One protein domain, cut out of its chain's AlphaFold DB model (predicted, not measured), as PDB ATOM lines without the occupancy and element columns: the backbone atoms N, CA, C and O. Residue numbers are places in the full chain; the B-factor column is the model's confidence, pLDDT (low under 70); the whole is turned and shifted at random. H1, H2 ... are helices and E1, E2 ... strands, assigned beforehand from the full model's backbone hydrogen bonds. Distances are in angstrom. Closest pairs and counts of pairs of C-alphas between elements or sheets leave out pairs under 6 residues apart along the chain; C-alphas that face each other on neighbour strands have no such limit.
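Overview. This is residues 2 to 33 and 268 to 405 of the 405 residues of the protein "Glycosyl hydrolases family 43" of Micromonospora coxensis (UniProt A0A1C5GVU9). Two strongly twisted sheets stand partly face to face as a sandwich, their strands crossed at 42 degrees; E6 comes close to E10, and E2 to E7, while E4 lies beyond the other sheet's named strands. E2 to E6 make one sheet and E1 with E7 to E10 the other; both are branched and antiparallel. The 170 printed residues include one short named helix among ten named strands, in the order E1 to E9, H1, E10; under half are in named elements, and the class is mostly strand. The whole is compact, with a radius of gyration of the C-alphas of 16.0 A and spans of 43 by 38 by 31 A.

Arrangement. Residues 2 to 29 hold no named element and lead to E1, residues 30 to 32. Beyond the cut, E2, residues 269 to 277, E3, residues 280 to 293, and E4, residues 299 to 302, form a meander, each strand the antiparallel neighbour of the one before. N 275 and O 282 at 2.9 A, and N 290 and O 302 at 2.8 A, are within hydrogen-bond range. E5, residues 311 to 322, is on the other side of E3 from E2 and E4, with N 285 and O 318 within range at 2.9 A. E5 and E6, residues 333 to 336, form a hairpin at 114 degrees, with N 319 and O 333 within range at 2.9 A. E7, residues 344 to 346, E8, residues 352 to 357, and E9, residues 377 to 384, form a second meander, with N 345 and O 353, and N 354 and O 380, within range at 2.9 A each. E1 and E10, residues 392 to 394, lie on one side of E9 and E8 on the other side; N 31 and O 379 at 3.0 A, and N 383 and O 393 at 2.8 A, are within range. Between the sheets, the closest C-alphas of E6 and E10, Ala 335 and Tyr 393, are 4.3 A apart, and those of E2 and E7, Tyr 275 and Phe 344, 6.1 A. H1, residues 386 to 389, is on neither sheet and is too short for an O i to N i+4 pair.

Along the chain. C-alpha 30 opens E1 at (112.461, 182.217, 137.593). E2 is 22.4 A long, E3 37.5 A, E5 31.8 A and E9 23.0 A. E2 bends by 51 degrees at residue 272, E3 by 56 degrees at 286 and E5 by 64 degrees at 314. E10 ends at C-alpha 394, (114.271, 181.024, 146.416).

Size, cuts and confidence. The C-alphas farthest apart, those of Pro 295 and Ala 348, are 49.7 A apart. Residues 34 to 267 are not printed; C-alphas 33 and 268 are 28.5 A apart across the cut. The link E8 to E9, 19 residues, is long. Mean pLDDT of the printed part is 93.6; residue 2 and residues 399 to 405 are under 70.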
ATOM      1  N   ARG A   2      96.335 180.549 155.458       62.84
ATOM      2  CA  ARG A   2      97.175 179.611 154.683       62.84
ATOM      3  C   ARG A   2      98.428 179.310 155.515       62.84
ATOM      4  O   ARG A   2      99.025 180.273 155.992       62.84
ATOM      5  N   PRO A   3      98.797 178.037 155.728       85.50
ATOM      6  CA  PRO A   3     100.010 177.709 156.462       85.50
ATOM      7  C   PRO A   3     101.229 178.239 155.698       85.50
ATOM      8  O   PRO A   3     101.301 178.104 154.474       85.50
ATOM      9  N   TYR A   4     102.157 178.869 156.416       92.12
ATOM     10  CA  TYR A   4     103.466 179.225 155.873       92.12
ATOM     11  C   TYR A   4     104.330 177.967 155.766       92.12
ATOM     12  O   TYR A   4     104.176 177.055 156.584       92.12
ATOM     13  N   PRO A   5     105.226 177.884 154.773       92.56
ATOM     14  CA  PRO A   5     106.115 176.744 154.677       92.56
ATOM     15  C   PRO A   5     107.184 176.839 155.780       92.56
ATOM     16  O   PRO A   5     107.588 177.934 156.171       92.56
ATOM     17  N   SER A   6     107.639 175.703 156.307       92.88
ATOM     18  CA  SER A   6     108.615 175.697 157.401       92.88
ATOM     19  C   SER A   6     109.990 176.178 156.935       92.88
ATOM     20  O   SER A   6     110.348 176.030 155.757       92.88
ATOM     21  N   ASN A   7     110.799 176.678 157.873       94.25
ATOM     22  CA  ASN A   7     112.242 176.758 157.657       94.25
ATOM     23  C   ASN A   7     112.782 175.359 157.365       94.25
ATOM     24  O   ASN A   7     112.251 174.348 157.844       94.25
ATOM     25  N   TRP A   8     113.838 175.305 156.573       90.75
ATOM     26  CA  TRP A   8     114.643 174.106 156.514       90.75
ATOM     27  C   TRP A   8     115.653 174.076 157.661       90.75
ATOM     28  O   TRP A   8     116.044 175.140 158.141       90.75
ATOM     29  N   PRO A   9     116.089 172.878 158.090       91.75
ATOM     30  CA  PRO A   9     117.233 172.786 158.983       91.75
ATOM     31  C   PRO A   9     118.450 173.408 158.297       91.75
ATOM     32  O   PRO A   9     118.662 173.206 157.093       91.75
ATOM     33  N   ASP A  10     119.215 174.173 159.069       91.25
ATOM     34  CA  ASP A  10     120.475 174.738 158.605       91.25
ATOM     35  C   ASP A  10     121.530 173.637 158.477       91.25
ATOM     36  O   ASP A  10     121.572 172.735 159.324       91.25
ATOM     37  N   PRO A  11     122.390 173.696 157.444       92.69
ATOM     38  CA  PRO A  11     123.582 172.867 157.382       92.69
ATOM     39  C   PRO A  11     124.415 173.006 158.661       92.69
ATOM     40  O   PRO A  11     124.575 174.104 159.194       92.69
ATOM     41  N   GLN A  12     124.943 171.886 159.155       91.75
ATOM     42  CA  GLN A  12     125.795 171.855 160.342       91.75
ATOM     43  C   GLN A  12     127.147 171.216 160.006       91.75
ATOM     44  O   GLN A  12     127.160 170.130 159.421       91.75
ATOM     45  N   PRO A  13     128.274 171.847 160.387       93.94
ATOM     46  CA  PRO A  13     128.379 173.089 161.174       93.94
ATOM     47  C   PRO A  13     128.019 174.371 160.389       93.94
ATOM     48  O   PRO A  13     128.004 174.366 159.157       93.94
ATOM     49  N   TYR A  14     127.774 175.475 161.109       96.56
ATOM     50  CA  TYR A  14     127.584 176.811 160.522       96.56
ATOM     51  C   TYR A  14     128.750 177.175 159.585       96.56
ATOM     52  O   TYR A  14     129.917 176.987 159.930       96.56
ATOM     53  N   GLY A  15     128.426 177.668 158.385       96.06
ATOM     54  CA  GLY A  15     129.384 177.931 157.302       96.06
ATOM     55  C   GLY A  15     129.417 176.870 156.195       96.06
ATOM     56  O   GLY A  15     130.024 177.109 155.150       96.06
ATOM     57  N   LEU A  16     128.748 175.721 156.363       96.88
ATOM     58  CA  LEU A  16     128.456 174.833 155.231       96.88
ATOM     59  C   LEU A  16     127.452 175.490 154.271       96.88
ATOM     60  O   LEU A  16     126.468 176.088 154.706       96.88
ATOM     61  N   ALA A  17     127.699 175.344 152.970       96.38
ATOM     62  CA  ALA A  17     126.827 175.877 151.931       96.38
ATOM     63  C   ALA A  17     125.669 174.912 151.662       96.38
ATOM     64  O   ALA A  17     125.854 173.696 151.541       96.38
ATOM     65  N   ASP A  18     124.457 175.453 151.574       96.38
ATOM     66  CA  ASP A  18     123.278 174.674 151.230       96.38
ATOM     67  C   ASP A  18     123.132 174.566 149.713       96.38
ATOM     68  O   ASP A  18     122.677 175.487 149.045       96.38
ATOM     69  N   VAL A  19     123.481 173.402 149.176       94.75
ATOM     70  CA  VAL A  19     123.484 173.142 147.730       94.75
ATOM     71  C   VAL A  19     122.188 172.504 147.216       94.75
ATOM     72  O   VAL A  19     122.154 171.959 146.108       94.75
ATOM     73  N   ARG A  20     121.100 172.530 147.999       95.38
ATOM     74  CA  ARG A  20     119.815 171.940 147.592       95.38
ATOM     75  C   ARG A  20     119.313 172.535 146.280       95.38
ATOM     76  O   ARG A  20     119.163 173.746 146.148       95.38
ATOM     77  N   TRP A  21     118.935 171.668 145.338       93.94
ATOM     78  CA  TRP A  21     118.443 172.069 144.012       93.94
ATOM     79  C   TRP A  21     117.211 172.993 144.054       93.94
ATOM     80  O   TRP A  21     116.997 173.835 143.184       93.94
ATOM     81  N   ASP A  22     116.399 172.869 145.101       94.94
ATOM     82  CA  ASP A  22     115.232 173.717 145.332       94.94
ATOM     83  C   ASP A  22     115.579 175.198 145.608       94.94
ATOM     84  O   ASP A  22     114.704 176.050 145.442       94.94
ATOM     85  N   LEU A  23     116.834 175.526 145.943       96.50
ATOM     86  CA  LEU A  23     117.321 176.908 146.089       96.50
ATOM     87  C   LEU A  23     117.832 177.534 144.792       96.50
ATOM     88  O   LEU A  23     118.205 178.705 144.786       96.50
ATOM     89  N   TRP A  24     117.874 176.783 143.695       96.94
ATOM     90  CA  TRP A  24     118.365 177.302 142.426       96.94
ATOM     91  C   TRP A  24     117.277 178.097 141.694       96.94
ATOM     92  O   TRP A  24     116.091 177.736 141.766       96.94
ATOM     93  N   PRO A  25     117.648 179.131 140.922       96.94
ATOM     94  CA  PRO A  25     116.812 179.622 139.835       96.94
ATOM     95  C   PRO A  25     116.517 178.492 138.838       96.94
ATOM     96  O   PRO A  25     117.416 177.804 138.358       96.94
ATOM     97  N   ARG A  26     115.236 178.292 138.538       95.38
ATOM     98  CA  ARG A  26     114.698 177.246 137.661       95.38
ATOM     99  C   ARG A  26     113.597 177.822 136.785       95.38
ATOM    100  O   ARG A  26     113.060 178.890 137.069       95.38
ATOM    101  N   GLU A  27     113.212 177.110 135.741       94.31
ATOM    102  CA  GLU A  27     112.181 177.581 134.808       94.31
ATOM    103  C   GLU A  27     110.808 177.796 135.473       94.31
ATOM    104  O   GLU A  27     110.063 178.694 135.089       94.31
ATOM    105  N   ASP A  28     110.488 177.035 136.526       95.50
ATOM    106  CA  ASP A  28     109.208 177.121 137.237       95.50
ATOM    107  C   ASP A  28     109.115 178.305 138.220       95.50
ATOM    108  O   ASP A  28     108.017 178.795 138.516       95.50
ATOM    109  N   ASN A  29     110.253 178.785 138.728       97.38
ATOM    110  CA  ASN A  29     110.316 179.843 139.742       97.38
ATOM    111  C   ASN A  29     110.996 181.133 139.258       97.38
ATOM    112  O   ASN A  29     110.913 182.151 139.948       97.38
ATOM    113  N   SER A  30     111.636 181.121 138.093       97.81
ATOM    114  CA  SER A  30     112.461 182.217 137.593       97.81
ATOM    115  C   SER A  30     112.247 182.454 136.102       97.81
ATOM    116  O   SER A  30     111.573 181.688 135.418       97.81
ATOM    117  N   PHE A  31     112.780 183.559 135.589       97.62
ATOM    118  CA  PHE A  31     112.894 183.788 134.153       97.62
ATOM    119  C   PHE A  31     113.985 184.815 133.852       97.62
ATOM    120  O   PHE A  31     114.295 185.678 134.675       97.62
ATOM    121  N   ILE A  32     114.530 184.731 132.639       97.25
ATOM    122  CA  ILE A  32     115.437 185.733 132.081       97.25
ATOM    123  C   ILE A  32     114.652 186.992 131.710       97.25
ATOM    124  O   ILE A  32     113.567 186.905 131.130       97.25
ATOM    125  N   LEU A  33     115.192 188.164 132.044       97.69
ATOM    126  CA  LEU A  33     114.549 189.436 131.729       97.69
ATOM    127  C   LEU A  33     114.573 189.685 130.212       97.69
ATOM    128  O   LEU A  33     115.650 189.677 129.614       97.69
ATOM    129  N   TYR A 268     135.425 185.875 151.904       93.50
ATOM    130  CA  TYR A 268     135.155 187.146 151.242       93.50
ATOM    131  C   TYR A 268     133.660 187.226 150.900       93.50
ATOM    132  O   TYR A 268     133.125 186.322 150.251       93.50
ATOM    133  N   LEU A 269     133.020 188.291 151.371       95.38
ATOM    134  CA  LEU A 269     131.657 188.689 151.034       95.38
ATOM    135  C   LEU A 269     131.733 189.916 150.123       95.38
ATOM    136  O   LEU A 269     132.769 190.574 150.103       95.38
ATOM    137  N   GLU A 270     130.666 190.183 149.379       95.19
ATOM    138  CA  GLU A 270     130.446 191.440 148.649       95.19
ATOM    139  C   GLU A 270     128.949 191.602 148.321       95.19
ATOM    140  O   GLU A 270     128.125 190.800 148.781       95.19
ATOM    141  N   GLY A 271     128.571 192.623 147.544       95.19
ATOM    142  CA  GLY A 271     127.180 192.830 147.128       95.19
ATOM    143  C   GLY A 271     126.206 193.090 148.283       95.19
ATOM    144  O   GLY A 271     125.084 192.581 148.253       95.19
ATOM    145  N   ALA A 272     126.632 193.805 149.331       96.88
ATOM    146  CA  ALA A 272     125.788 194.070 150.492       96.88
ATOM    147  C   ALA A 272     124.516 194.856 150.126       96.88
ATOM    148  O   ALA A 272     124.582 195.969 149.607       96.88
ATOM    149  N   TYR A 273     123.352 194.305 150.475       98.31
ATOM    150  CA  TYR A 273     122.049 194.919 150.203       98.31
ATOM    151  C   TYR A 273     121.109 194.758 151.398       98.31
ATOM    152  O   TYR A 273     121.044 193.686 152.002       98.31
ATOM    153  N   VAL A 274     120.339 195.800 151.728       98.56
ATOM    154  CA  VAL A 274     119.302 195.725 152.770       98.56
ATOM    155  C   VAL A 274     117.913 195.740 152.147       98.56
ATOM    156  O   VAL A 274     117.528 196.671 151.443       98.56
ATOM    157  N   TYR A 275     117.117 194.731 152.491       98.56
ATOM    158  CA  TYR A 275     115.724 194.598 152.086       98.56
ATOM    159  C   TYR A 275     114.808 194.542 153.308       98.56
ATOM    160  O   TYR A 275     115.013 193.729 154.207       98.56
ATOM    161  N   LYS A 276     113.754 195.366 153.342       98.31
ATOM    162  CA  LYS A 276     112.737 195.299 154.401       98.31
ATOM    163  C   LYS A 276     111.495 194.564 153.916       98.31
ATOM    164  O   LYS A 276     110.854 194.979 152.950       98.31
ATOM    165  N   PHE A 277     111.108 193.507 154.626       98.38
ATOM    166  CA  PHE A 277     109.915 192.722 154.311       98.38
ATOM    167  C   PHE A 277     109.223 192.239 155.580       98.38
ATOM    168  O   PHE A 277     109.870 191.764 156.506       98.38
ATOM    169  N   GLN A 278     107.895 192.391 155.633       97.06
ATOM    170  CA  GLN A 278     107.070 191.978 156.780       97.06
ATOM    171  C   GLN A 278     107.602 192.498 158.134       97.06
ATOM    172  O   GLN A 278     107.575 191.798 159.141       97.06
ATOM    173  N   GLY A 279     108.106 193.738 158.149       96.62
ATOM    174  CA  GLY A 279     108.616 194.399 159.356       96.62
ATOM    175  C   GLY A 279     110.026 193.987 159.790       96.62
ATOM    176  O   GLY A 279     110.487 194.479 160.812       96.62
ATOM    177  N   ARG A 280     110.718 193.135 159.026       98.38
ATOM    178  CA  ARG A 280     112.083 192.670 159.310       98.38
ATOM    179  C   ARG A 280     113.081 193.209 158.292       98.38
ATOM    180  O   ARG A 280     112.714 193.432 157.138       98.38
ATOM    181  N   TYR A 281     114.329 193.375 158.721       98.69
ATOM    182  CA  TYR A 281     115.449 193.786 157.875       98.69
ATOM    183  C   TYR A 281     116.244 192.551 157.473       98.69
ATOM    184  O   TYR A 281     116.656 191.777 158.332       98.69
ATOM    185  N   TYR A 282     116.433 192.365 156.175       98.69
ATOM    186  CA  TYR A 282     117.225 191.296 155.588       98.69
ATOM    187  C   TYR A 282     118.501 191.909 155.030       98.69
ATOM    188  O   TYR A 282     118.419 192.759 154.145       98.69
ATOM    189  N   LEU A 283     119.649 191.486 155.552       98.56
ATOM    190  CA  LEU A 283     120.960 191.850 155.025       98.56
ATOM    191  C   LEU A 283     121.442 190.708 154.138       98.56
ATOM    192  O   LEU A 283     121.544 189.567 154.592       98.56
ATOM    193  N   LEU A 284     121.655 191.030 152.869       97.94
ATOM    194  CA  LEU A 284     122.075 190.108 151.829       97.94
ATOM    195  C   LEU A 284     123.565 190.288 151.568       97.94
ATOM    196  O   LEU A 284     124.056 191.417 151.587       97.94
ATOM    197  N   HIS A 285     124.226 189.189 151.218       98.00
ATOM    198  CA  HIS A 285     125.553 189.189 150.614       98.00
ATOM    199  C   HIS A 285     125.624 188.180 149.487       98.00
ATOM    200  O   HIS A 285     124.934 187.156 149.486       98.00
ATOM    201  N   ALA A 286     126.555 188.438 148.584       97.19
ATOM    202  CA  ALA A 286     127.092 187.434 147.702       97.19
ATOM    203  C   ALA A 286     128.270 186.723 148.381       97.19
ATOM    204  O   ALA A 286     129.159 187.371 148.938       97.19
ATOM    205  N   ALA A 287     128.296 185.395 148.315       97.19
ATOM    206  CA  ALA A 287     129.403 184.603 148.833       97.19
ATOM    207  C   ALA A 287     129.794 183.507 147.847       97.19
ATOM    208  O   ALA A 287     128.946 182.796 147.310       97.19
ATOM    209  N   TRP A 288     131.097 183.343 147.639       96.69
ATOM    210  CA  TRP A 288     131.616 182.174 146.941       96.69
ATOM    211  C   TRP A 288     131.625 180.984 147.889       96.69
ATOM    212  O   TRP A 288     132.375 180.990 148.869       96.69
ATOM    213  N   ASP A 289     130.853 179.948 147.572       95.88
ATOM    214  CA  ASP A 289     131.103 178.644 148.164       95.88
ATOM    215  C   ASP A 289     132.282 177.956 147.455       95.88
ATOM    216  O   ASP A 289     132.724 178.308 146.346       95.88
ATOM    217  N   ARG A 290     132.886 177.010 148.167       97.06
ATOM    218  CA  ARG A 290     134.054 176.273 147.708       97.06
ATOM    219  C   ARG A 290     133.896 174.797 147.982       97.06
ATOM    220  O   ARG A 290     133.433 174.397 149.050       97.06
ATOM    221  N   THR A 291     134.368 173.997 147.035       96.69
ATOM    222  CA  THR A 291     134.483 172.554 147.196       96.69
ATOM    223  C   THR A 291     135.815 172.175 147.819       96.69
ATOM    224  O   THR A 291     136.858 172.690 147.406       96.69
ATOM    225  N   SER A 292     135.786 171.210 148.733       96.06
ATOM    226  CA  SER A 292     136.957 170.491 149.245       96.06
ATOM    227  C   SER A 292     136.629 169.007 149.436       96.06
ATOM    228  O   SER A 292     135.460 168.650 149.568       96.06
ATOM    229  N   THR A 293     137.632 168.136 149.507       95.88
ATOM    230  CA  THR A 293     137.421 166.703 149.784       95.88
ATOM    231  C   THR A 293     137.348 166.444 151.292       95.88
ATOM    232  O   THR A 293     138.206 166.900 152.046       95.88
ATOM    233  N   GLN A 294     136.322 165.722 151.736       91.44
ATOM    234  CA  GLN A 294     136.193 165.231 153.109       91.44
ATOM    235  C   GLN A 294     137.094 164.010 153.367       91.44
ATOM    236  O   GLN A 294     137.521 163.358 152.413       91.44
ATOM    237  N   PRO A 295     137.361 163.640 154.637       91.31
ATOM    238  CA  PRO A 295     138.131 162.435 154.961       91.31
ATOM    239  C   PRO A 295     137.558 161.139 154.367       91.31
ATOM    240  O   PRO A 295     138.309 160.208 154.094       91.31
ATOM    241  N   ASP A 296     136.242 161.083 154.152       92.88
ATOM    242  CA  ASP A 296     135.536 159.951 153.540       92.88
ATOM    243  C   ASP A 296     135.528 159.981 151.996       92.88
ATOM    244  O   ASP A 296     134.920 159.123 151.360       92.88
ATOM    245  N   GLY A 297     136.202 160.960 151.383       93.06
ATOM    246  CA  GLY A 297     136.285 161.137 149.934       93.06
ATOM    247  C   GLY A 297     135.113 161.901 149.310       93.06
ATOM    248  O   GLY A 297     135.156 162.179 148.112       93.06
ATOM    249  N   THR A 298     134.089 162.278 150.081       94.44
ATOM    250  CA  THR A 298     132.950 163.051 149.565       94.44
ATOM    251  C   THR A 298     133.291 164.529 149.370       94.44
ATOM    252  O   THR A 298     134.227 165.067 149.968       94.44
ATOM    253  N   THR A 299     132.523 165.219 148.524       95.62
ATOM    254  CA  THR A 299     132.669 166.667 148.325       95.62
ATOM    255  C   THR A 299     131.986 167.433 149.456       95.62
ATOM    256  O   THR A 299     130.793 167.266 149.696       95.62
ATOM    257  N   ARG A 300     132.728 168.321 150.119       95.62
ATOM    258  CA  ARG A 300     132.204 169.338 151.040       95.62
ATOM    259  C   ARG A 300     132.027 170.655 150.301       95.62
ATOM    260  O   ARG A 300     132.956 171.081 149.623       95.62
ATOM    261  N   TYR A 301     130.889 171.307 150.517       96.62
ATOM    262  CA  TYR A 301     130.574 172.651 150.030       96.62
ATOM    263  C   TYR A 301     130.494 173.608 151.217       96.62
ATOM    264  O   TYR A 301     129.768 173.343 152.178       96.62
ATOM    265  N   ALA A 302     131.271 174.687 151.195       97.19
ATOM    266  CA  ALA A 302     131.308 175.631 152.305       97.19
ATOM    267  C   ALA A 302     131.758 177.026 151.894       97.19
ATOM    268  O   ALA A 302     132.533 177.193 150.950       97.19
ATOM    269  N   TYR A 303     131.342 178.012 152.681       97.50
ATOM    270  CA  TYR A 303     131.783 179.396 152.575       97.50
ATOM    271  C   TYR A 303     133.159 179.578 153.228       97.50
ATOM    272  O   TYR A 303     133.316 180.251 154.242       97.50
ATOM    273  N   ASP A 304     134.168 178.933 152.644       95.69
ATOM    274  CA  ASP A 304     135.549 179.005 153.106       95.69
ATOM    275  C   ASP A 304     136.333 180.113 152.363       95.69
ATOM    276  O   ASP A 304     136.114 180.362 151.170       95.69
ATOM    277  N   PRO A 305     137.355 180.720 152.996       95.38
ATOM    278  CA  PRO A 305     138.320 181.544 152.288       95.38
ATOM    279  C   PRO A 305     139.138 180.694 151.294       95.38
ATOM    280  O   PRO A 305     139.306 179.479 151.498       95.38
ATOM    281  N   PRO A 306     139.699 181.319 150.236       93.00
ATOM    282  CA  PRO A 306     140.615 180.647 149.318       93.00
ATOM    283  C   PRO A 306     141.746 179.932 150.067       93.00
ATOM    284  O   PRO A 306     142.269 180.442 151.056       93.00
ATOM    285  N   GLY A 307     142.145 178.754 149.590       93.69
ATOM    286  CA  GLY A 307     143.233 177.999 150.202       93.69
ATOM    287  C   GLY A 307     143.557 176.703 149.457       93.69
ATOM    288  O   GLY A 307     142.805 176.308 148.563       93.69
ATOM    289  N   PRO A 308     144.671 176.034 149.808       94.12
ATOM    290  CA  PRO A 308     145.058 174.763 149.200       94.12
ATOM    291  C   PRO A 308     143.931 173.726 149.280       94.12
ATOM    292  O   PRO A 308     143.324 173.547 150.334       94.12
ATOM    293  N   GLY A 309     143.639 173.053 148.163       93.75
ATOM    294  CA  GLY A 309     142.586 172.031 148.089       93.75
ATOM    295  C   GLY A 309     141.147 172.565 148.091       93.75
ATOM    296  O   GLY A 309     140.217 171.763 148.147       93.75
ATOM    297  N   ARG A 310     140.946 173.890 148.016       95.38
ATOM    298  CA  ARG A 310     139.625 174.527 147.906       95.38
ATOM    299  C   ARG A 310     139.428 175.139 146.523       95.38
ATOM    300  O   ARG A 310     140.194 176.013 146.120       95.38
ATOM    301  N   VAL A 311     138.365 174.744 145.831       95.12
ATOM    302  CA  VAL A 311     138.031 175.231 144.479       95.12
ATOM    303  C   VAL A 311     136.735 176.033 144.536       95.12
ATOM    304  O   VAL A 311     135.804 175.603 145.205       95.12
ATOM    305  N   GLN A 312     136.671 177.205 143.889       95.38
ATOM    306  CA  GLN A 312     135.416 177.975 143.793       95.38
ATOM    307  C   GLN A 312     134.357 177.156 143.072       95.38
ATOM    308  O   GLN A 312     134.655 176.566 142.033       95.38
ATOM    309  N   TYR A 313     133.143 177.133 143.617       94.44
ATOM    310  CA  TYR A 313     132.047 176.371 143.043       94.44
ATOM    311  C   TYR A 313     130.907 177.282 142.593       94.44
ATOM    312  O   TYR A 313     130.863 177.599 141.414       94.44
ATOM    313  N   GLN A 314     130.027 177.752 143.464       94.69
ATOM    314  CA  GLN A 314     128.931 178.664 143.141       94.69
ATOM    315  C   GLN A 314     129.068 180.000 143.860       94.69
ATOM    316  O   GLN A 314     129.784 180.162 144.849       94.69
ATOM    317  N   TYR A 315     128.357 180.976 143.307       96.00
ATOM    318  CA  TYR A 315     128.211 182.302 143.870       96.00
ATOM    319  C   TYR A 315     126.788 182.451 144.383       96.00
ATOM    320  O   TYR A 315     125.850 182.570 143.592       96.00
ATOM    321  N   ASP A 316     126.629 182.389 145.694       97.88
ATOM    322  CA  ASP A 316     125.330 182.254 146.337       97.88
ATOM    323  C   ASP A 316     124.856 183.570 146.941       97.88
ATOM    324  O   ASP A 316     125.659 184.418 147.327       97.88
ATOM    325  N   ALA A 317     123.537 183.695 147.075       98.12
ATOM    326  CA  ALA A 317     122.919 184.698 147.926       98.12
ATOM    327  C   ALA A 317     122.800 184.136 149.346       98.12
ATOM    328  O   ALA A 317     122.032 183.193 149.585       98.12
ATOM    329  N   ILE A 318     123.517 184.736 150.293       98.31
ATOM    330  CA  ILE A 318     123.373 184.457 151.724       98.31
ATOM    331  C   ILE A 318     122.653 185.615 152.409       98.31
ATOM    332  O   ILE A 318     122.790 186.769 152.008       98.31
ATOM    333  N   VAL A 319     121.848 185.307 153.422       98.06
ATOM    334  CA  VAL A 319     120.966 186.287 154.063       98.06
ATOM    335  C   VAL A 319     120.959 186.091 155.566       98.06
ATOM    336  O   VAL A 319     120.913 184.957 156.034       98.06
ATOM    337  N   ALA A 320     120.939 187.187 156.316       98.00
ATOM    338  CA  ALA A 320     120.561 187.202 157.725       98.00
ATOM    339  C   ALA A 320     119.389 188.161 157.966       98.00
ATOM    340  O   ALA A 320     119.141 189.065 157.166       98.00
ATOM    341  N   VAL A 321     118.666 187.981 159.076       98.38
ATOM    342  CA  VAL A 321     117.500 188.809 159.430       98.38
ATOM    343  C   VAL A 321     117.646 189.464 160.799       98.38
ATOM    344  O   VAL A 321     118.178 188.855 161.726       98.38
ATOM    345  N   ALA A 322     117.134 190.688 160.930       98.44
ATOM    346  CA  ALA A 322     117.102 191.462 162.166       98.44
ATOM    347  C   ALA A 322     115.760 192.192 162.373       98.44
ATOM    348  O   ALA A 322     114.974 192.404 161.445       98.44
ATOM    349  N   ASP A 323     115.511 192.600 163.620       98.19
ATOM    350  CA  ASP A 323     114.412 193.503 164.005       98.19
ATOM    351  C   ASP A 323     114.719 194.983 163.729       98.19
ATOM    352  O   ASP A 323     113.805 195.797 163.613       98.19
ATOM    353  N   ARG A 324     116.002 195.343 163.639       98.25
ATOM    354  CA  ARG A 324     116.489 196.714 163.438       98.25
ATOM    355  C   ARG A 324     117.494 196.736 162.298       98.25
ATOM    356  O   ARG A 324     118.175 195.737 162.078       98.25
ATOM    357  N   LEU A 325     117.613 197.880 161.627       98.00
ATOM    358  CA  LEU A 325     118.533 198.066 160.507       98.00
ATOM    359  C   LEU A 325     119.976 197.701 160.884       98.00
ATOM    360  O   LEU A 325     120.647 197.011 160.126       98.00
ATOM    361  N   GLU A 326     120.440 198.117 162.063       98.06
ATOM    362  CA  GLU A 326     121.817 197.914 162.526       98.06
ATOM    363  C   GLU A 326     122.099 196.484 163.029       98.06
ATOM    364  O   GLU A 326     123.258 196.121 163.235       98.06
ATOM    365  N   GLY A 327     121.057 195.671 163.234       97.81
ATOM    366  CA  GLY A 327     121.135 194.351 163.861       97.81
ATOM    367  C   GLY A 327     120.674 194.326 165.332       97.81
ATOM    368  O   GLY A 327     119.980 195.243 165.786       97.81
ATOM    369  N   PRO A 328     121.014 193.270 166.097       98.19
ATOM    370  CA  PRO A 328     121.817 192.121 165.679       98.19
ATOM    371  C   PRO A 328     121.094 191.261 164.637       98.19
ATOM    372  O   PRO A 328     119.917 190.933 164.784       98.19
ATOM    373  N   TYR A 329     121.817 190.910 163.580       98.50
ATOM    374  CA  TYR A 329     121.388 189.969 162.557       98.50
ATOM    375  C   TYR A 329     121.610 188.526 163.021       98.50
ATOM    376  O   TYR A 329     122.572 188.227 163.731       98.50
ATOM    377  N   SER A 330     120.715 187.631 162.601       97.62
ATOM    378  CA  SER A 330     120.820 186.187 162.836       97.62
ATOM    379  C   SER A 330     122.081 185.567 162.216       97.62
ATOM    380  O   SER A 330     122.785 186.198 161.426       97.62
ATOM    381  N   GLU A 331     122.312 184.277 162.486       97.44
ATOM    382  CA  GLU A 331     123.126 183.446 161.593       97.44
ATOM    383  C   GLU A 331     122.607 183.549 160.153       97.44
ATOM    384  O   GLU A 331     121.394 183.661 159.911       97.44
ATOM    385  N   ARG A 332     123.546 183.539 159.207       97.56
ATOM    386  CA  ARG A 332     123.259 183.615 157.778       97.56
ATOM    387  C   ARG A 332     122.785 182.259 157.263       97.56
ATOM    388  O   ARG A 332     123.248 181.215 157.710       97.56
ATOM    389  N   TRP A 333     121.895 182.263 156.283       97.88
ATOM    390  CA  TRP A 333     121.524 181.060 155.537       97.88
ATOM    391  C   TRP A 333     121.630 181.317 154.036       97.88
ATOM    392  O   TRP A 333     121.501 182.455 153.581       97.88
ATOM    393  N   THR A 334     121.825 180.258 153.252       98.12
ATOM    394  CA  THR A 334     121.745 180.329 151.790       98.12
ATOM    395  C   THR A 334     120.291 180.554 151.382       98.12
ATOM    396  O   THR A 334     119.437 179.681 151.547       98.12
ATOM    397  N   ALA A 335     119.983 181.738 150.863       97.88
ATOM    398  CA  ALA A 335     118.662 182.037 150.331       97.88
ATOM    399  C   ALA A 335     118.512 181.558 148.883       97.88
ATOM    400  O   ALA A 335     117.406 181.194 148.487       97.88
ATOM    401  N   GLY A 336     119.596 181.530 148.103       97.69
ATOM    402  CA  GLY A 336     119.580 181.064 146.718       97.69
ATOM    403  C   GLY A 336     120.958 180.634 146.228       97.69
ATOM    404  O   GLY A 336     121.938 181.345 146.448       97.69
ATOM    405  N   VAL A 337     121.021 179.492 145.544       97.31
ATOM    406  CA  VAL A 337     122.271 178.938 144.997       97.31
ATOM    407  C   VAL A 337     122.517 179.481 143.597       97.31
ATOM    408  O   VAL A 337     121.594 179.521 142.778       97.31
ATOM    409  N   GLY A 338     123.750 179.907 143.318       95.44
ATOM    410  CA  GLY A 338     124.100 180.520 142.031       95.44
ATOM    411  C   GLY A 338     123.369 181.847 141.768       95.44
ATOM    412  O   GLY A 338     123.253 182.272 140.619       95.44
ATOM    413  N   ALA A 339     122.835 182.467 142.824       95.62
ATOM    414  CA  ALA A 339     122.064 183.706 142.792       95.62
ATOM    415  C   ALA A 339     122.789 184.869 143.494       95.62
ATOM    416  O   ALA A 339     122.138 185.817 143.915       95.62
ATOM    417  N   GLY A 340     124.112 184.780 143.655       93.62
ATOM    418  CA  GLY A 340     124.938 185.810 144.281       93.62
ATOM    419  C   GLY A 340     125.040 187.097 143.461       93.62
ATOM    420  O   GLY A 340     124.835 187.099 142.245       93.62
ATOM    421  N   HIS A 341     125.379 188.177 144.165       93.44
ATOM    422  CA  HIS A 341     125.392 189.575 143.722       93.44
ATOM    423  C   HIS A 341     124.059 189.952 143.091       93.44
ATOM    424  O   HIS A 341     123.870 190.032 141.873       93.44
ATOM    425  N   ASN A 342     123.115 190.112 144.007       94.50
ATOM    426  CA  ASN A 342     121.704 190.247 143.762       94.50
ATOM    427  C   ASN A 342     121.104 191.311 144.675       94.50
ATOM    428  O   ASN A 342     121.674 191.690 145.692       94.50
ATOM    429  N   ASN A 343     119.875 191.696 144.363       98.25
ATOM    430  CA  ASN A 343     119.038 192.454 145.267       98.25
ATOM    431  C   ASN A 343     117.692 191.747 145.441       98.25
ATOM    432  O   ASN A 343     117.195 191.068 144.535       98.25
ATOM    433  N   PHE A 344     117.089 191.905 146.618       98.69
ATOM    434  CA  PHE A 344     115.694 191.527 146.835       98.69
ATOM    435  C   PHE A 344     114.802 192.739 146.603       98.69
ATOM    436  O   PHE A 344     115.150 193.864 146.953       98.69
ATOM    437  N   PHE A 345     113.629 192.516 146.025       98.69
ATOM    438  CA  PHE A 345     112.652 193.574 145.817       98.69
ATOM    439  C   PHE A 345     111.226 193.033 145.864       98.69
ATOM    440  O   PHE A 345     110.972 191.837 145.717       98.69
ATOM    441  N   THR A 346     110.273 193.938 146.054       98.44
ATOM    442  CA  THR A 346     108.847 193.614 146.061       98.44
ATOM    443  C   THR A 346     108.218 194.071 144.751       98.44
ATOM    444  O   THR A 346     108.374 195.227 144.367       98.44
ATOM    445  N   ASP A 347     107.480 193.197 144.062       98.00
ATOM    446  CA  ASP A 347     106.715 193.606 142.881       98.00
ATOM    447  C   ASP A 347     105.515 194.499 143.246       98.00
ATOM    448  O   ASP A 347     105.125 194.637 144.408       98.00
ATOM    449  N   ALA A 348     104.872 195.094 142.240       97.06
ATOM    450  CA  ALA A 348     103.705 195.955 142.448       97.06
ATOM    451  C   ALA A 348     102.521 195.254 143.151       97.06
ATOM    452  O   ALA A 348     101.625 195.936 143.653       97.06
ATOM    453  N   GLY A 349     102.504 193.916 143.171       96.44
ATOM    454  CA  GLY A 349     101.513 193.081 143.846       96.44
ATOM    455  C   GLY A 349     101.926 192.624 145.248       96.44
ATOM    456  O   GLY A 349     101.208 191.823 145.843       96.44
ATOM    457  N   GLY A 350     103.053 193.098 145.786       96.50
ATOM    458  CA  GLY A 350     103.501 192.760 147.137       96.50
ATOM    459  C   GLY A 350     104.286 191.450 147.242       96.50
ATOM    460  O   GLY A 350     104.518 190.977 148.354       96.50
ATOM    461  N   ARG A 351     104.679 190.829 146.121       97.19
ATOM    462  CA  ARG A 351     105.423 189.559 146.144       97.19
ATOM    463  C   ARG A 351     106.931 189.807 146.139       97.19
ATOM    464  O   ARG A 351     107.373 190.635 145.342       97.19
ATOM    465  N   PRO A 352     107.710 189.089 146.965       98.38
ATOM    466  CA  PRO A 352     109.158 189.216 146.985       98.38
ATOM    467  C   PRO A 352     109.809 188.448 145.821       98.38
ATOM    468  O   PRO A 352     109.389 187.346 145.453       98.38
ATOM    469  N   TRP A 353     110.854 189.042 145.262       98.75
ATOM    470  CA  TRP A 353     111.683 188.518 144.179       98.75
ATOM    471  C   TRP A 353     113.153 188.790 144.492       98.75
ATOM    472  O   TRP A 353     113.465 189.718 145.236       98.75
ATOM    473  N   ALA A 354     114.041 188.006 143.893       98.69
ATOM    474  CA  ALA A 354     115.472 188.263 143.861       98.69
ATOM    475  C   ALA A 354     115.947 188.370 142.416       98.69
ATOM    476  O   ALA A 354     115.409 187.692 141.535       98.69
ATOM    477  N   THR A 355     116.959 189.191 142.170       98.69
ATOM    478  CA  THR A 355     117.721 189.111 140.925       98.69
ATOM    479  C   THR A 355     118.717 187.959 140.960       98.69
ATOM    480  O   THR A 355     119.045 187.419 142.013       98.69
ATOM    481  N   PHE A 356     119.169 187.554 139.782       97.94
ATOM    482  CA  PHE A 356     120.364 186.745 139.597       97.94
ATOM    483  C   PHE A 356     120.957 187.072 138.227       97.94
ATOM    484  O   PHE A 356     120.280 187.628 137.357       97.94
ATOM    485  N   PHE A 357     122.196 186.659 137.999       97.25
ATOM    486  CA  PHE A 357     122.745 186.530 136.657       97.25
ATOM    487  C   PHE A 357     123.400 185.166 136.507       97.25
ATOM    488  O   PHE A 357     123.873 184.563 137.469       97.25
ATOM    489  N   ARG A 358     123.431 184.659 135.279       96.06
ATOM    490  CA  ARG A 358     124.123 183.404 134.970       96.06
ATOM    491  C   ARG A 358     125.638 183.614 135.054       96.06
ATOM    492  O   ARG A 358     126.238 184.044 134.079       96.06
ATOM    493  N   ASN A 359     126.248 183.402 136.218       94.69
ATOM    494  CA  ASN A 359     127.631 183.821 136.473       94.69
ATOM    495  C   ASN A 359     128.664 183.109 135.566       94.69
ATOM    496  O   ASN A 359     128.834 181.898 135.691       94.69
ATOM    497  N   PRO A 360     129.388 183.831 134.687       93.62
ATOM    498  CA  PRO A 360     130.332 183.212 133.757       93.62
ATOM    499  C   PRO A 360     131.669 182.799 134.394       93.62
ATOM    500  O   PRO A 360     132.432 182.078 133.760       93.62
ATOM    501  N   ASN A 361     131.996 183.267 135.605       91.81
ATOM    502  CA  ASN A 361     133.355 183.150 136.146       91.81
ATOM    503  C   ASN A 361     133.655 181.761 136.721       91.81
ATOM    504  O   ASN A 361     134.711 181.198 136.448       91.81
ATOM    505  N   PHE A 362     132.734 181.217 137.519       92.50
ATOM    506  CA  PHE A 362     132.840 179.888 138.123       92.50
ATOM    507  C   PHE A 362     131.448 179.260 138.253       92.50
ATOM    508  O   PHE A 362     130.430 179.955 138.222       92.50
ATOM    509  N   GLY A 363     131.416 177.943 138.433       91.56
ATOM    510  CA  GLY A 363     130.201 177.202 138.736       91.56
ATOM    511  C   GLY A 363     129.471 176.681 137.520       91.56
ATOM    512  O   GLY A 363     130.070 176.230 136.546       91.56
ATOM    513  N   TYR A 364     128.142 176.655 137.603       93.38
ATOM    514  CA  TYR A 364     127.342 175.955 136.600       93.38
ATOM    515  C   TYR A 364     127.453 176.613 135.218       93.38
ATOM    516  O   TYR A 364     127.539 175.914 134.211       93.38
ATOM    517  N   TRP A 365     127.478 177.945 135.158       95.25
ATOM    518  CA  TRP A 365     127.479 178.695 133.900       95.25
ATOM    519  C   TRP A 365     128.880 178.959 133.334       95.25
ATOM    520  O   TRP A 365     128.980 179.392 132.191       95.25
ATOM    521  N   SER A 366     129.951 178.650 134.076       93.88
ATOM    522  CA  SER A 366     131.331 178.757 133.576       93.88
ATOM    523  C   SER A 366     131.784 177.546 132.751       93.88
ATOM    524  O   SER A 366     132.887 177.531 132.212       93.88
ATOM    525  N   ASP A 367     130.965 176.494 132.688       94.94
ATOM    526  CA  ASP A 367     131.226 175.304 131.882       94.94
ATOM    527  C   ASP A 367     131.288 175.678 130.384       94.94
ATOM    528  O   ASP A 367     130.384 176.372 129.905       94.94
ATOM    529  N   PRO A 368     132.290 175.215 129.609       95.06
ATOM    530  CA  PRO A 368     132.394 175.515 128.179       95.06
ATOM    531  C   PRO A 368     131.143 175.166 127.363       95.06
ATOM    532  O   PRO A 368     130.870 175.811 126.355       95.06
ATOM    533  N   SER A 369     130.356 174.179 127.803       95.88
ATOM    534  CA  SER A 369     129.089 173.810 127.160       95.88
ATOM    535  C   SER A 369     127.939 174.794 127.424       95.88
ATOM    536  O   SER A 369     126.904 174.696 126.771       95.88
ATOM    537  N   ARG A 370     128.096 175.730 128.374       95.12
ATOM    538  CA  ARG A 370     127.039 176.650 128.847       95.12
ATOM    539  C   ARG A 370     127.451 178.121 128.837       95.12
ATOM    540  O   ARG A 370     126.581 178.982 128.922       95.12
ATOM    541  N   ILE A 371     128.743 178.424 128.706       93.88
ATOM    542  CA  ILE A 371     129.284 179.788 128.803       93.88
ATOM    543  C   ILE A 371     128.666 180.761 127.790       93.88
ATOM    544  O   ILE A 371     128.512 181.944 128.085       93.88
ATOM    545  N   ALA A 372     128.239 180.269 126.624       91.00
ATOM    546  CA  ALA A 372     127.544 181.083 125.627       91.00
ATOM    547  C   ALA A 372     126.226 181.677 126.164       91.00
ATOM    548  O   ALA A 372     125.804 182.744 125.719       91.00
ATOM    549  N   ASP A 373     125.597 181.011 127.136       91.75
ATOM    550  CA  ASP A 373     124.359 181.411 127.805       91.75
ATOM    551  C   ASP A 373     124.589 182.108 129.159       91.75
ATOM    552  O   ASP A 373     123.625 182.317 129.904       91.75
ATOM    553  N   ALA A 374     125.836 182.457 129.492       94.69
ATOM    554  CA  ALA A 374     126.211 183.148 130.722       94.69
ATOM    555  C   ALA A 374     126.156 184.686 130.591       94.69
ATOM    556  O   ALA A 374     125.934 185.232 129.512       94.69
ATOM    557  N   ALA A 375     126.338 185.383 131.716       95.62
ATOM    558  CA  ALA A 375     126.179 186.830 131.884       95.62
ATOM    559  C   ALA A 375     124.821 187.345 131.383       95.62
ATOM    560  O   ALA A 375     124.728 188.305 130.620       95.62
ATOM    561  N   VAL A 376     123.757 186.664 131.806       95.56
ATOM    562  CA  VAL A 376     122.380 186.977 131.419       95.56
ATOM    563  C   VAL A 376     121.570 187.323 132.668       95.56
ATOM    564  O   VAL A 376     121.582 186.518 133.608       95.56
ATOM    565  N   PRO A 377     120.851 188.459 132.685       97.31
ATOM    566  CA  PRO A 377     120.092 188.909 133.843       97.31
ATOM    567  C   PRO A 377     118.758 188.166 133.974       97.31
ATOM    568  O   PRO A 377     118.016 187.982 133.003       97.31
ATOM    569  N   GLY A 378     118.403 187.785 135.194       97.94
ATOM    570  CA  GLY A 378     117.138 187.130 135.496       97.94
ATOM    571  C   GLY A 378     116.580 187.525 136.853       97.94
ATOM    572  O   GLY A 378     117.232 188.190 137.659       97.94
ATOM    573  N   ILE A 379     115.340 187.108 137.099       98.56
ATOM    574  CA  ILE A 379     114.709 187.217 138.415       98.56
ATOM    575  C   ILE A 379     114.084 185.892 138.829       98.56
ATOM    576  O   ILE A 379     113.547 185.154 137.999       98.56
ATOM    577  N   VAL A 380     114.122 185.613 140.124       98.69
ATOM    578  CA  VAL A 380     113.584 184.407 140.750       98.69
ATOM    579  C   VAL A 380     112.615 184.786 141.863       98.69
ATOM    580  O   VAL A 380     112.814 185.761 142.588       98.69
ATOM    581  N   ARG A 381     111.511 184.048 141.976       98.38
ATOM    582  CA  ARG A 381     110.532 184.245 143.048       98.38
ATOM    583  C   ARG A 381     111.141 183.863 144.379       98.38
ATOM    584  O   ARG A 381     111.774 182.814 144.485       98.38
ATOM    585  N   LEU A 382     110.846 184.660 145.397       98.38
ATOM    586  CA  LEU A 382     111.129 184.299 146.772       98.38
ATOM    587  C   LEU A 382     109.870 183.779 147.462       98.38
ATOM    588  O   LEU A 382     108.736 184.121 147.116       98.38
ATOM    589  N   GLU A 383     110.079 182.963 148.480       97.12
ATOM    590  CA  GLU A 383     109.060 182.549 149.426       97.12
ATOM    591  C   GLU A 383     109.465 182.920 150.848       97.12
ATOM    592  O   GLU A 383     110.640 182.901 151.204       97.12
ATOM    593  N   TRP A 384     108.466 183.255 151.661       97.56
ATOM    594  CA  TRP A 384     108.653 183.641 153.051       97.56
ATOM    595  C   TRP A 384     108.060 182.585 153.978       97.56
ATOM    596  O   TRP A 384     106.909 182.175 153.799       97.56
ATOM    597  N   THR A 385     108.822 182.172 154.987       96.69
ATOM    598  CA  THR A 385     108.448 181.097 155.924       96.69
ATOM    599  C   THR A 385     107.543 181.545 157.073       96.69
ATOM    600  O   THR A 385     107.331 180.819 158.045       96.69
ATOM    601  N   GLY A 386     106.952 182.733 156.951       95.50
ATOM    602  CA  GLY A 386     106.019 183.269 157.933       95.50
ATOM    603  C   GLY A 386     106.700 183.935 159.127       95.50
ATOM    604  O   GLY A 386     107.920 183.897 159.255       95.50
ATOM    605  N   PRO A 387     105.912 184.527 160.037       93.44
ATOM    606  CA  PRO A 387     106.432 185.344 161.132       93.44
ATOM    607  C   PRO A 387     107.194 184.546 162.198       93.44
ATOM    608  O   PRO A 387     107.957 185.132 162.960       93.44
ATOM    609  N   GLN A 388     106.993 183.227 162.278       89.56
ATOM    610  CA  GLN A 388     107.766 182.351 163.162       89.56
ATOM    611  C   GLN A 388     109.114 181.967 162.542       89.56
ATOM    612  O   GLN A 388     110.109 181.888 163.255       89.56
ATOM    613  N   GLY A 389     109.147 181.719 161.229       89.25
ATOM    614  CA  GLY A 389     110.360 181.304 160.526       89.25
ATOM    615  C   GLY A 389     111.255 182.473 160.111       89.25
ATOM    616  O   GLY A 389     112.472 182.354 160.190       89.25
ATOM    617  N   ASN A 390     110.653 183.591 159.690       94.25
ATOM    618  CA  ASN A 390     111.277 184.832 159.219       94.25
ATOM    619  C   ASN A 390     112.374 184.674 158.158       94.25
ATOM    620  O   ASN A 390     113.182 185.585 157.991       94.25
ATOM    621  N   ARG A 391     112.383 183.585 157.384       97.31
ATOM    622  CA  ARG A 391     113.362 183.370 156.313       97.31
ATOM    623  C   ARG A 391     112.761 183.620 154.941       97.31
ATOM    624  O   ARG A 391     111.583 183.354 154.702       97.31
ATOM    625  N   LEU A 392     113.606 184.141 154.060       97.94
ATOM    626  CA  LEU A 392     113.358 184.254 152.630       97.94
ATOM    627  C   LEU A 392     114.260 183.251 151.916       97.94
ATOM    628  O   LEU A 392     115.462 183.202 152.174       97.94
ATOM    629  N   TYR A 393     113.664 182.472 151.023       98.00
ATOM    630  CA  TYR A 393     114.363 181.541 150.144       98.00
ATOM    631  C   TYR A 393     113.906 181.760 148.713       98.00
ATOM    632  O   TYR A 393     112.775 182.192 148.484       98.00
ATOM    633  N   VAL A 394     114.739 181.382 147.751       97.94
ATOM    634  CA  VAL A 394     114.271 181.024 146.416       97.94
ATOM    635  C   VAL A 394     113.103 180.050 146.557       97.94
ATOM    636  O   VAL A 394     113.146 179.099 147.338       97.94
ATOM    637  N   GLN A 395     112.024 180.328 145.825       97.19
ATOM    638  CA  GLN A 395     110.787 179.567 145.918       97.19
ATOM    639  C   GLN A 395     111.045 178.084 145.637       97.19
ATOM    640  O   GLN A 395     111.509 177.705 144.551       97.19
ATOM    641  N   ARG A 396     110.698 177.257 146.626       94.12
ATOM    642  CA  ARG A 396     110.831 175.801 146.584       94.12
ATOM    643  C   ARG A 396     109.787 175.210 145.644       94.12
ATOM    644  O   ARG A 396     108.734 175.814 145.397       94.12
ATOM    645  N   ARG A 397     110.043 174.005 145.133       90.62
ATOM    646  CA  ARG A 397     109.022 173.264 144.386       90.62
ATOM    647  C   ARG A 397     107.823 172.979 145.281       90.62
ATOM    648  O   ARG A 397     107.949 172.663 146.465       90.62
ATOM    649  N   ARG A 398     106.626 173.060 144.700       78.88
ATOM    650  CA  ARG A 398     105.417 172.620 145.397       78.88
ATOM    651  C   ARG A 398     105.432 171.091 145.507       78.88
ATOM    652  O   ARG A 398     105.762 170.433 144.518       78.88
ATOM    653  N   PRO A 399     105.030 170.514 146.653       58.84
ATOM    654  CA  PRO A 399     104.825 169.074 146.755       58.84
ATOM    655  C   PRO A 399     103.871 168.606 145.643       58.84
ATOM    656  O   PRO A 399     102.762 169.127 145.535       58.84
ATOM    657  N   GLY A 400     104.317 167.672 144.796       53.25
ATOM    658  CA  GLY A 400     103.535 167.135 143.672       53.25
ATOM    659  C   GLY A 400     103.976 167.560 142.264       53.25
ATOM    660  O   GLY A 400     103.384 167.097 141.296       53.25
ATOM    661  N   HIS A 401     105.012 168.391 142.113       50.91
ATOM    662  CA  HIS A 401     105.717 168.552 140.832       50.91
ATOM    663  C   HIS A 401     107.028 167.760 140.876       50.91
ATOM    664  O   HIS A 401     108.005 168.195 141.488       50.91
ATOM    665  N   GLN A 402     107.029 166.562 140.280       40.12
ATOM    666  CA  GLN A 402     108.276 165.855 139.976       40.12
ATOM    667  C   GLN A 402     108.998 166.571 138.829       40.12
ATOM    668  O   GLN A 402     108.369 167.207 137.990       40.12
ATOM    669  N   ALA A 403     110.329 166.502 138.830       42.03
ATOM    670  CA  ALA A 403     111.143 167.037 137.749       42.03
ATOM    671  C   ALA A 403     110.946 166.182 136.491       42.03
ATOM    672  O   ALA A 403     111.276 164.998 136.507       42.03
ATOM    673  N   GLY A 404     110.418 166.791 135.433       46.56
ATOM    674  CA  GLY A 404     110.210 166.152 134.140       46.56
ATOM    675  C   GLY A 404     108.954 166.679 133.466       46.56
ATOM    676  O   GLY A 404     107.925 166.026 133.554       46.56
ATOM    677  N   ASP A 405     109.067 167.852 132.850       33.56
ATOM    678  CA  ASP A 405     108.341 168.251 131.638       33.56
ATOM    679  C   ASP A 405     109.248 169.200 130.848       33.56
ATOM    680  O   ASP A 405     109.810 170.120 131.493       33.56
TER     681      ASP A 405